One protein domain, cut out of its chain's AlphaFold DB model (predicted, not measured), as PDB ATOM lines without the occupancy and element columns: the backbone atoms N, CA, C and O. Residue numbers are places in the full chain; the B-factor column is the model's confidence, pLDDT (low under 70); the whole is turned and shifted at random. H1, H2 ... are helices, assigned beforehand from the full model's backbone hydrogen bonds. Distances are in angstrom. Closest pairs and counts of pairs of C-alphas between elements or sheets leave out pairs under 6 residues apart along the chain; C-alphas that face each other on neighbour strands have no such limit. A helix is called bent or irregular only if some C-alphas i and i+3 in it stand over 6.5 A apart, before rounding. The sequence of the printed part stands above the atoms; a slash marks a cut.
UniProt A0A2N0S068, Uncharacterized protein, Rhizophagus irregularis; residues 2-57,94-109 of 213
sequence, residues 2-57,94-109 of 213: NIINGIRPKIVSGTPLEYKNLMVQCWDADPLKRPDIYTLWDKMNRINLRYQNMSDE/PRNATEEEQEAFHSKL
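AT A GLANCE: This is residues 2 to 57 and 94 to 109 of the 213 residues of an uncharacterized protein of Rhizophagus irregularis (UniProt A0A2N0S068). A flat, loose arrangement: two helices, H1 and H2, lie side by side as a helical hairpin, and on the side of H1 away from H2 the unnamed stretch of residues 2 to 16 runs past, with the short helix H3 beyond it, off by itself from both helices. The end of H2 and what follows it, residues 49 to 57, stick out. The printed part has 72 residues with three named helices, in the order H1, H2, H3, and no named strand; the class is all helix, though under half of the residues, 34 of 72, are in named elements. The whole is loose, with a radius of gyration of the C-alphas of 14.8 A and spans of 41 by 31 by 13 A.

IN THESE COORDINATES: Start at C-alpha 2, at (12.284, -43.695, 16.376); residues 2 to 16 hold no named element. Find C-alpha 17 at (-8.223, -32.940, 6.900), where H1 begins; it holds residues 17 to 26 and is 14.4 A long. H2 holds residues 37 to 52 and is 22.3 A long. After the cut, H3 holds residues 99 to 106, is 10.6 A long and ends at C-alpha 106, at (1.181, -47.544, 17.326).

HOW THE PARTS SIT: Look at Glu 18 and Ile 47: their C-alphas, the closest of H1 and H2, are 7.0 A apart, and the two helices touch. They run opposite ways at a shallow tilt of 12 degrees, a hairpin. H2 touches H1 with residues 40 to 47 alone. H3 is apart from H1 and from H2. In H1, H2 and H3 every O i to N i+4 pair is within hydrogen-bond range.

THE WHOLE: The two C-alphas farthest apart, those of Glu 57 and Pro 94, are 45.1 A apart, across the cut where residues 58 to 93 are not printed. The link from H1 to H2 is short. Residues 55 to 57 are under 70 in pLDDT; the mean of the printed part is 91.1.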
ATOM      1  N   ASN A   2      13.273 -43.227  17.368       90.62
ATOM      2  CA  ASN A   2      12.284 -43.695  16.376       90.62
ATOM      3  C   ASN A   2      11.962 -42.644  15.297       90.62
ATOM      4  O   ASN A   2      11.479 -42.992  14.226       90.62
ATOM      5  N   ILE A   3      12.272 -41.371  15.563       91.88
ATOM      6  CA  ILE A   3      12.020 -40.240  14.654       91.88
ATOM      7  C   ILE A   3      12.840 -40.363  13.363       91.88
ATOM      8  O   ILE A   3      12.337 -40.039  12.291       91.88
ATOM      9  N   ILE A   4      14.070 -40.879  13.467       91.69
ATOM     10  CA  ILE A   4      14.988 -41.105  12.337       91.69
ATOM     11  C   ILE A   4      14.424 -42.171  11.391       91.69
ATOM     12  O   ILE A   4      14.479 -42.021  10.178       91.69
ATOM     13  N   ASN A   5      13.765 -43.185  11.955       93.12
ATOM     14  CA  ASN A   5      13.049 -44.211  11.196       93.12
ATOM     15  C   ASN A   5      11.678 -43.729  10.693       93.12
ATOM     16  O   ASN A   5      10.889 -44.535  10.217       93.12
ATOM     17  N   GLY A   6      11.360 -42.441  10.842       94.75
ATOM     18  CA  GLY A   6      10.147 -41.855  10.287       94.75
ATOM     19  C   GLY A   6       8.893 -41.991  11.137       94.75
ATOM     20  O   GLY A   6       7.842 -41.532  10.702       94.75
ATOM     21  N   ILE A   7       8.968 -42.546  12.351       96.12
ATOM     22  CA  ILE A   7       7.802 -42.635  13.241       96.12
ATOM     23  C   ILE A   7       7.350 -41.226  13.650       96.12
ATOM     24  O   ILE A   7       8.179 -40.371  13.989       96.12
ATOM     25  N   ARG A   8       6.037 -40.976  13.591       95.75
ATOM     26  CA  ARG A   8       5.403 -39.681  13.888       95.75
ATOM     27  C   ARG A   8       4.248 -39.849  14.881       95.75
ATOM     28  O   ARG A   8       3.727 -40.957  15.026       95.75
ATOM     29  N   PRO A   9       3.856 -38.777  15.591       93.94
ATOM     30  CA  PRO A   9       2.688 -38.799  16.461       93.94
ATOM     31  C   PRO A   9       1.429 -39.284  15.739       93.94
ATOM     32  O   PRO A   9       1.169 -38.916  14.592       93.94
ATOM     33  N   LYS A  10       0.622 -40.087  16.436       93.06
ATOM     34  CA  LYS A  10      -0.682 -40.514  15.937       93.06
ATOM     35  C   LYS A  10      -1.615 -39.307  15.855       93.06
ATOM     36  O   LYS A  10      -1.786 -38.581  16.832       93.06
ATOM     37  N   ILE A  11      -2.231 -39.115  14.695       91.88
ATOM     38  CA  ILE A  11      -3.236 -38.070  14.494       91.88
ATOM     39  C   ILE A  11      -4.545 -38.533  15.132       91.88
ATOM     40  O   ILE A  11      -4.976 -39.671  14.936       91.88
ATOM     41  N   VAL A  12      -5.155 -37.660  15.930       91.00
ATOM     42  CA  VAL A  12      -6.376 -37.970  16.675       91.00
ATOM     43  C   VAL A  12      -7.571 -38.011  15.719       91.00
ATOM     44  O   VAL A  12      -7.687 -37.210  14.790       91.00
ATOM     45  N   SER A  13      -8.480 -38.960  15.934       86.94
ATOM     46  CA  SER A  13      -9.737 -39.020  15.187       86.94
ATOM     47  C   SER A  13     -10.545 -37.737  15.402       86.94
ATOM     48  O   SER A  13     -10.745 -37.327  16.543       86.94
ATOM     49  N   GLY A  14     -11.028 -37.123  14.322       88.31
ATOM     50  CA  GLY A  14     -11.743 -35.842  14.370       88.31
ATOM     51  C   GLY A  14     -10.867 -34.620  14.080       88.31
ATOM     52  O   GLY A  14     -11.409 -33.531  13.915       88.31
ATOM     53  N   THR A  15      -9.543 -34.779  13.947       91.25
ATOM     54  CA  THR A  15      -8.691 -33.722  13.385       91.25
ATOM     55  C   THR A  15      -9.116 -33.433  11.943       91.25
ATOM     56  O   THR A  15      -9.194 -34.373  11.144       91.25
ATOM     57  N   PRO A  16      -9.368 -32.165  11.575       91.75
ATOM     58  CA  PRO A  16      -9.769 -31.862  10.214       91.75
ATOM     59  C   PRO A  16      -8.683 -32.154   9.181       91.75
ATOM     60  O   PRO A  16      -7.485 -32.118   9.476       91.75
ATOM     61  N   LEU A  17      -9.108 -32.443   7.951       91.94
ATOM     62  CA  LEU A  17      -8.223 -32.940   6.900       91.94
ATOM     63  C   LEU A  17      -7.114 -31.938   6.552       91.94
ATOM     64  O   LEU A  17      -5.962 -32.332   6.371       91.94
ATOM     65  N   GLU A  18      -7.435 -30.647   6.500       92.75
ATOM     66  CA  GLU A  18      -6.463 -29.593   6.211       92.75
ATOM     67  C   GLU A  18      -5.366 -29.519   7.278       92.75
ATOM     68  O   GLU A  18      -4.186 -29.423   6.940       92.75
ATOM     69  N   TYR A  19      -5.741 -29.650   8.555       93.12
ATOM     70  CA  TYR A  19      -4.790 -29.722   9.664       93.12
ATOM     71  C   TYR A  19      -3.934 -30.985   9.588       93.12
ATOM     72  O   TYR A  19      -2.714 -30.895   9.712       93.12
ATOM     73  N   LYS A  20      -4.542 -32.149   9.321       94.50
ATOM     74  CA  LYS A  20      -3.814 -33.415   9.137       94.50
ATOM     75  C   LYS A  20      -2.741 -33.283   8.053       94.50
ATOM     76  O   LYS A  20      -1.590 -33.644   8.287       94.50
ATOM     77  N   ASN A  21      -3.089 -32.728   6.896       95.12
ATOM     78  CA  ASN A  21      -2.150 -32.562   5.787       95.12
ATOM     79  C   ASN A  21      -1.025 -31.568   6.116       95.12
ATOM     80  O   ASN A  21       0.118 -31.788   5.713       95.12
ATOM     81  N   LEU A  22      -1.337 -30.497   6.851       96.00
ATOM     82  CA  LEU A  22      -0.353 -29.507   7.286       96.00
ATOM     83  C   LEU A  22       0.635 -30.098   8.298       96.00
ATOM     84  O   LEU A  22       1.842 -29.978   8.106       96.00
ATOM     85  N   MET A  23       0.130 -30.807   9.313       95.12
ATOM     86  CA  MET A  23       0.958 -31.537  10.280       95.12
ATOM     87  C   MET A  23       1.902 -32.509   9.571       95.12
ATOM     88  O   MET A  23       3.086 -32.559   9.900       95.12
ATOM     89  N   VAL A  24       1.393 -33.229   8.561       95.31
ATOM     90  CA  VAL A  24       2.194 -34.183   7.790       95.31
ATOM     91  C   VAL A  24       3.352 -33.522   7.042       95.31
ATOM     92  O   VAL A  24       4.463 -34.047   7.056       95.31
ATOM     93  N   GLN A  25       3.125 -32.350   6.453       96.69
ATOM     94  CA  GLN A  25       4.175 -31.588   5.765       96.69
ATOM     95  C   GLN A  25       5.229 -31.037   6.739       96.69
ATOM     96  O   GLN A  25       6.419 -31.050   6.437       96.69
ATOM     97  N   CYS A  26       4.823 -30.573   7.924       96.75
ATOM     98  CA  CYS A  26       5.738 -29.964   8.898       96.75
ATOM     99  C   CYS A  26       6.800 -30.925   9.446       96.75
ATOM    100  O   CYS A  26       7.868 -30.480   9.865       96.75
ATOM    101  N   TRP A  27       6.524 -32.228   9.462       95.75
ATOM    102  CA  TRP A  27       7.433 -33.232  10.017       95.75
ATOM    103  C   TRP A  27       8.045 -34.160   8.961       95.75
ATOM    104  O   TRP A  27       8.481 -35.267   9.301       95.75
ATOM    105  N   ASP A  28       8.067 -33.743   7.691       96.75
ATOM    106  CA  ASP A  28       8.739 -34.493   6.625       96.75
ATOM    107  C   ASP A  28      10.221 -34.702   6.984       96.75
ATOM    108  O   ASP A  28      10.870 -33.830   7.573       96.75
ATOM    109  N   ALA A  29      10.754 -35.890   6.713       95.56
ATOM    110  CA  ALA A  29      12.171 -36.179   6.893       95.56
ATOM    111  C   ALA A  29      13.062 -35.260   6.044       95.56
ATOM    112  O   ALA A  29      14.125 -34.870   6.522       95.56
ATOM    113  N   ASP A  30      12.600 -34.877   4.851       95.44
ATOM    114  CA  ASP A  30      13.274 -33.928   3.968       95.44
ATOM    115  C   ASP A  30      12.960 -32.479   4.395       95.44
ATOM    116  O   ASP A  30      11.806 -32.042   4.289       95.44
ATOM    117  N   PRO A  31      13.954 -31.697   4.861       94.62
ATOM    118  CA  PRO A  31      13.744 -30.309   5.261       94.62
ATOM    119  C   PRO A  31      13.205 -29.423   4.134       94.62
ATOM    120  O   PRO A  31      12.475 -28.478   4.425       94.62
ATOM    121  N   LEU A  32      13.510 -29.731   2.867       95.94
ATOM    122  CA  LEU A  32      13.064 -28.941   1.714       95.94
ATOM    123  C   LEU A  32      11.569 -29.115   1.422       95.94
ATOM    124  O   LEU A  32      10.964 -28.271   0.765       95.94
ATOM    125  N   LYS A  33      10.961 -30.201   1.912       96.38
ATOM    126  CA  LYS A  33       9.517 -30.452   1.794       96.38
ATOM    127  C   LYS A  33       8.712 -29.826   2.928       96.38
ATOM    128  O   LYS A  33       7.482 -29.788   2.851       96.38
ATOM    129  N   ARG A  34       9.380 -29.338   3.979       97.69
ATOM    130  CA  ARG A  34       8.712 -28.648   5.082       97.69
ATOM    131  C   ARG A  34       8.321 -27.238   4.638       97.69
ATOM    132  O   ARG A  34       9.102 -26.578   3.959       97.69
ATOM    133  N   PRO A  35       7.133 -26.752   5.025       97.38
ATOM    134  CA  PRO A  35       6.781 -25.364   4.789       97.38
ATOM    135  C   PRO A  35       7.705 -24.455   5.603       97.38
ATOM    136  O   PRO A  35       8.000 -24.740   6.767       97.38
ATOM    137  N   ASP A  36       8.110 -23.338   5.007       97.38
ATOM    138  CA  ASP A  36       8.684 -22.234   5.764       97.38
ATOM    139  C   ASP A  36       7.631 -21.608   6.698       97.38
ATOM    140  O   ASP A  36       6.430 -21.899   6.627       97.38
ATOM    141  N   ILE A  37       8.090 -20.732   7.593       97.00
ATOM    142  CA  ILE A  37       7.239 -20.130   8.619       97.00
ATOM    143  C   ILE A  37       6.111 -19.265   8.039       97.00
ATOM    144  O   ILE A  37       5.000 -19.286   8.570       97.00
ATOM    145  N   TYR A  38       6.356 -18.553   6.936       97.56
ATOM    146  CA  TYR A  38       5.352 -17.705   6.294       97.56
ATOM    147  C   TYR A  38       4.296 -18.559   5.592       97.56
ATOM    148  O   TYR A  38       3.098 -18.334   5.769       97.56
ATOM    149  N   THR A  39       4.726 -19.601   4.877       97.25
ATOM    150  CA  THR A  39       3.834 -20.581   4.245       97.25
ATOM    151  C   THR A  39       2.977 -21.313   5.281       97.25
ATOM    152  O   THR A  39       1.786 -21.549   5.058       97.25
ATOM    153  N   LEU A  40       3.563 -21.691   6.421       97.31
ATOM    154  CA  LEU A  40       2.841 -22.324   7.525       97.31
ATOM    155  C   LEU A  40       1.782 -21.380   8.113       97.31
ATOM    156  O   LEU A  40       0.637 -21.796   8.303       97.31
ATOM    157  N   TRP A  41       2.156 -20.125   8.366       97.06
ATOM    158  CA  TRP A  41       1.262 -19.110   8.918       97.06
ATOM    159  C   TRP A  41       0.077 -18.813   7.992       97.06
ATOM    160  O   TRP A  41      -1.066 -18.827   8.451       97.06
ATOM    161  N   ASP A  42       0.314 -18.647   6.687       96.62
ATOM    162  CA  ASP A  42      -0.759 -18.436   5.706       96.62
ATOM    163  C   ASP A  42      -1.738 -19.619   5.675       96.62
ATOM    164  O   ASP A  42      -2.954 -19.440   5.801       96.62
ATOM    165  N   LYS A  43      -1.219 -20.854   5.590       96.31
ATOM    166  CA  LYS A  43      -2.054 -22.066   5.612       96.31
ATOM    167  C   LYS A  43      -2.886 -22.141   6.890       96.31
ATOM    168  O   LYS A  43      -4.080 -22.424   6.814       96.31
ATOM    169  N   MET A  44      -2.283 -21.859   8.043       95.50
ATOM    170  CA  MET A  44      -2.971 -21.854   9.333       95.50
ATOM    171  C   MET A  44      -4.091 -20.810   9.374       95.50
ATOM    172  O   MET A  44      -5.225 -21.132   9.731       95.50
ATOM    173  N   ASN A  45      -3.800 -19.580   8.948       93.81
ATOM    174  CA  ASN A  45      -4.772 -18.493   8.930       93.81
ATOM    175  C   ASN A  45      -5.954 -18.810   8.003       93.81
ATOM    176  O   ASN A  45      -7.112 -18.635   8.375       93.81
ATOM    177  N   ARG A  46      -5.682 -19.369   6.818       93.62
ATOM    178  CA  ARG A  46      -6.725 -19.802   5.876       93.62
ATOM    179  C   ARG A  46      -7.627 -20.881   6.458       93.62
ATOM    180  O   ARG A  46      -8.838 -20.834   6.248       93.62
ATOM    181  N   ILE A  47      -7.053 -21.852   7.162       92.06
ATOM    182  CA  ILE A  47      -7.828 -22.899   7.826       92.06
ATOM    183  C   ILE A  47      -8.689 -22.283   8.938       92.06
ATOM    184  O   ILE A  47      -9.889 -22.543   8.985       92.06
ATOM    185  N   ASN A  48      -8.114 -21.421   9.780       90.25
ATOM    186  CA  ASN A  48      -8.842 -20.729  10.844       90.25
ATOM    187  C   ASN A  48     -10.021 -19.911  10.292       90.25
ATOM    188  O   ASN A  48     -11.152 -20.085  10.732       90.25
ATOM    189  N   LEU A  49      -9.787 -19.097   9.258       89.50
ATOM    190  CA  LEU A  49     -10.829 -18.306   8.595       89.50
ATOM    191  C   LEU A  49     -11.965 -19.176   8.047       89.50
ATOM    192  O   LEU A  49     -13.129 -18.807   8.175       89.50
ATOM    193  N   ARG A  50     -11.657 -20.343   7.463       87.31
ATOM    194  CA  ARG A  50     -12.691 -21.280   6.995       87.31
ATOM    195  C   ARG A  50     -13.594 -21.747   8.131       87.31
ATOM    196  O   ARG A  50     -14.803 -21.766   7.939       87.31
ATOM    197  N   TYR A  51     -13.030 -22.086   9.289       82.06
ATOM    198  CA  TYR A  51     -13.819 -22.530  10.442       82.06
ATOM    199  C   TYR A  51     -14.611 -21.402  11.101       82.06
ATOM    200  O   TYR A  51     -15.740 -21.637  11.514       82.06
ATOM    201  N   GLN A  52     -14.066 -20.185  11.154       80.31
ATOM    202  CA  GLN A  52     -14.783 -19.022  11.693       80.31
ATOM    203  C   GLN A  52     -15.975 -18.614  10.815       80.31
ATOM    204  O   GLN A  52     -17.019 -18.220  11.321       80.31
ATOM    205  N   ASN A  53     -15.835 -18.746   9.495       79.69
ATOM    206  CA  ASN A  53     -16.879 -18.381   8.536       79.69
ATOM    207  C   ASN A  53     -17.931 -19.484   8.326       79.69
ATOM    208  O   ASN A  53     -18.916 -19.264   7.623       79.69
ATOM    209  N   MET A  54     -17.734 -20.675   8.897       72.75
ATOM    210  CA  MET A  54     -18.670 -21.789   8.783       72.75
ATOM    211  C   MET A  54     -19.783 -21.609   9.823       72.75
ATOM    212  O   MET A  54     -19.743 -22.171  10.915       72.75
ATOM    213  N   SER A  55     -20.765 -20.765   9.501       60.41
ATOM    214  CA  SER A  55     -21.943 -20.516  10.334       60.41
ATOM    215  C   SER A  55     -22.913 -21.702  10.284       60.41
ATOM    216  O   SER A  55     -23.974 -21.615   9.672       60.41
ATOM    217  N   ASP A  56     -22.545 -22.818  10.902       59.00
ATOM    218  CA  ASP A  56     -23.479 -23.903  11.190       59.00
ATOM    219  C   ASP A  56     -23.699 -23.958  12.706       59.00
ATOM    220  O   ASP A  56     -22.780 -24.229  13.483       59.00
ATOM    221  N   GLU A  57     -24.953 -23.754  13.116       56.44
ATOM    222  CA  GLU A  57     -25.473 -23.819  14.496       56.44
ATOM    223  C   GLU A  57     -25.054 -25.121  15.227       56.44
ATOM    224  O   GLU A  57     -24.967 -25.190  16.455       56.44
ATOM    225  N   PRO A  94      17.633 -39.804   7.952       92.75
ATOM    226  CA  PRO A  94      16.231 -39.720   8.310       92.75
ATOM    227  C   PRO A  94      15.360 -40.025   7.089       92.75
ATOM    228  O   PRO A  94      15.552 -39.462   6.014       92.75
ATOM    229  N   ARG A  95      14.345 -40.868   7.275       95.50
ATOM    230  CA  ARG A  95      13.328 -41.147   6.250       95.50
ATOM    231  C   ARG A  95      11.922 -41.009   6.809       95.50
ATOM    232  O   ARG A  95      11.730 -40.985   8.022       95.50
ATOM    233  N   ASN A  96      10.931 -40.953   5.926       95.75
ATOM    234  CA  ASN A  96       9.527 -41.091   6.311       95.75
ATOM    235  C   ASN A  96       9.175 -42.585   6.453       95.75
ATOM    236  O   ASN A  96       9.685 -43.423   5.705       95.75
ATOM    237  N   ALA A  97       8.332 -42.913   7.434       95.75
ATOM    238  CA  ALA A  97       7.794 -44.260   7.611       95.75
ATOM    239  C   ALA A  97       6.555 -44.455   6.730       95.75
ATOM    240  O   ALA A  97       5.828 -43.487   6.483       95.75
ATOM    241  N   THR A  98       6.304 -45.686   6.285       95.75
ATOM    242  CA  THR A  98       5.055 -46.020   5.583       95.75
ATOM    243  C   THR A  98       3.870 -46.044   6.551       95.75
ATOM    244  O   THR A  98       4.044 -46.037   7.774       95.75
ATOM    245  N   GLU A  99       2.648 -46.048   6.019       92.81
ATOM    246  CA  GLU A  99       1.438 -46.115   6.845       92.81
ATOM    247  C   GLU A  99       1.404 -47.404   7.678       92.81
ATOM    248  O   GLU A  99       1.120 -47.352   8.876       92.81
ATOM    249  N   GLU A 100       1.829 -48.526   7.096       93.56
ATOM    250  CA  GLU A 100       1.917 -49.821   7.776       93.56
ATOM    251  C   GLU A 100       2.963 -49.804   8.894       93.56
ATOM    252  O   GLU A 100       2.733 -50.355   9.970       93.56
ATOM    253  N   GLU A 101       4.112 -49.153   8.683       94.81
ATOM    254  CA  GLU A 101       5.149 -49.017   9.712       94.81
ATOM    255  C   GLU A 101       4.674 -48.158  10.893       94.81
ATOM    256  O   GLU A 101       4.948 -48.491  12.053       94.81
ATOM    257  N   GLN A 102       3.945 -47.070  10.617       93.44
ATOM    258  CA  GLN A 102       3.324 -46.246  11.657       93.44
ATOM    259  C   GLN A 102       2.270 -47.051  12.420       93.44
ATOM    260  O   GLN A 102       2.273 -47.061  13.652       93.44
ATOM    261  N   GLU A 103       1.380 -47.747  11.712       91.94
ATOM    262  CA  GLU A 103       0.324 -48.551  12.324       91.94
ATOM    263  C   GLU A 103       0.904 -49.687  13.173       91.94
ATOM    264  O   GLU A 103       0.519 -49.851  14.333       91.94
ATOM    265  N   ALA A 104       1.895 -50.416  12.661       92.62
ATOM    266  CA  ALA A 104       2.599 -51.463  13.395       92.62
ATOM    267  C   ALA A 104       3.317 -50.923  14.640       92.62
ATOM    268  O   ALA A 104       3.454 -51.634  15.633       92.62
ATOM    269  N   PHE A 105       3.789 -49.672  14.618       92.12
ATOM    270  CA  PHE A 105       4.387 -49.040  15.790       92.12
ATOM    271  C   PHE A 105       3.335 -48.671  16.844       92.12
ATOM    272  O   PHE A 105       3.518 -48.977  18.023       92.12
ATOM    273  N   HIS A 106       2.234 -48.040  16.427       88.31
ATOM    274  CA  HIS A 106       1.181 -47.544  17.326       88.31
ATOM    275  C   HIS A 106       0.216 -48.632  17.814       88.31
ATOM    276  O   HIS A 106      -0.480 -48.424  18.805       88.31
ATOM    277  N   SER A 107       0.163 -49.778  17.136       87.69
ATOM    278  CA  SER A 107      -0.610 -50.956  17.551       87.69
ATOM    279  C   SER A 107       0.106 -51.814  18.595       87.69
ATOM    280  O   SER A 107      -0.523 -52.692  19.187       87.69
ATOM    281  N   LYS A 108       1.396 -51.562  18.871       80.56
ATOM    282  CA  LYS A 108       2.107 -52.235  19.965       80.56
ATOM    283  C   LYS A 108       1.413 -51.906  21.278       80.56
ATOM    284  O   LYS A 108       1.476 -50.779  21.769       80.56
ATOM    285  N   LEU A 109       0.768 -52.913  21.853       70.19
ATOM    286  CA  LEU A 109       0.270 -52.859  23.215       70.19
ATOM    287  C   LEU A 109       1.475 -52.665  24.132       70.19
ATOM    288  O   LEU A 109       2.354 -53.521  24.218       70.19
TER     289      LEU A 109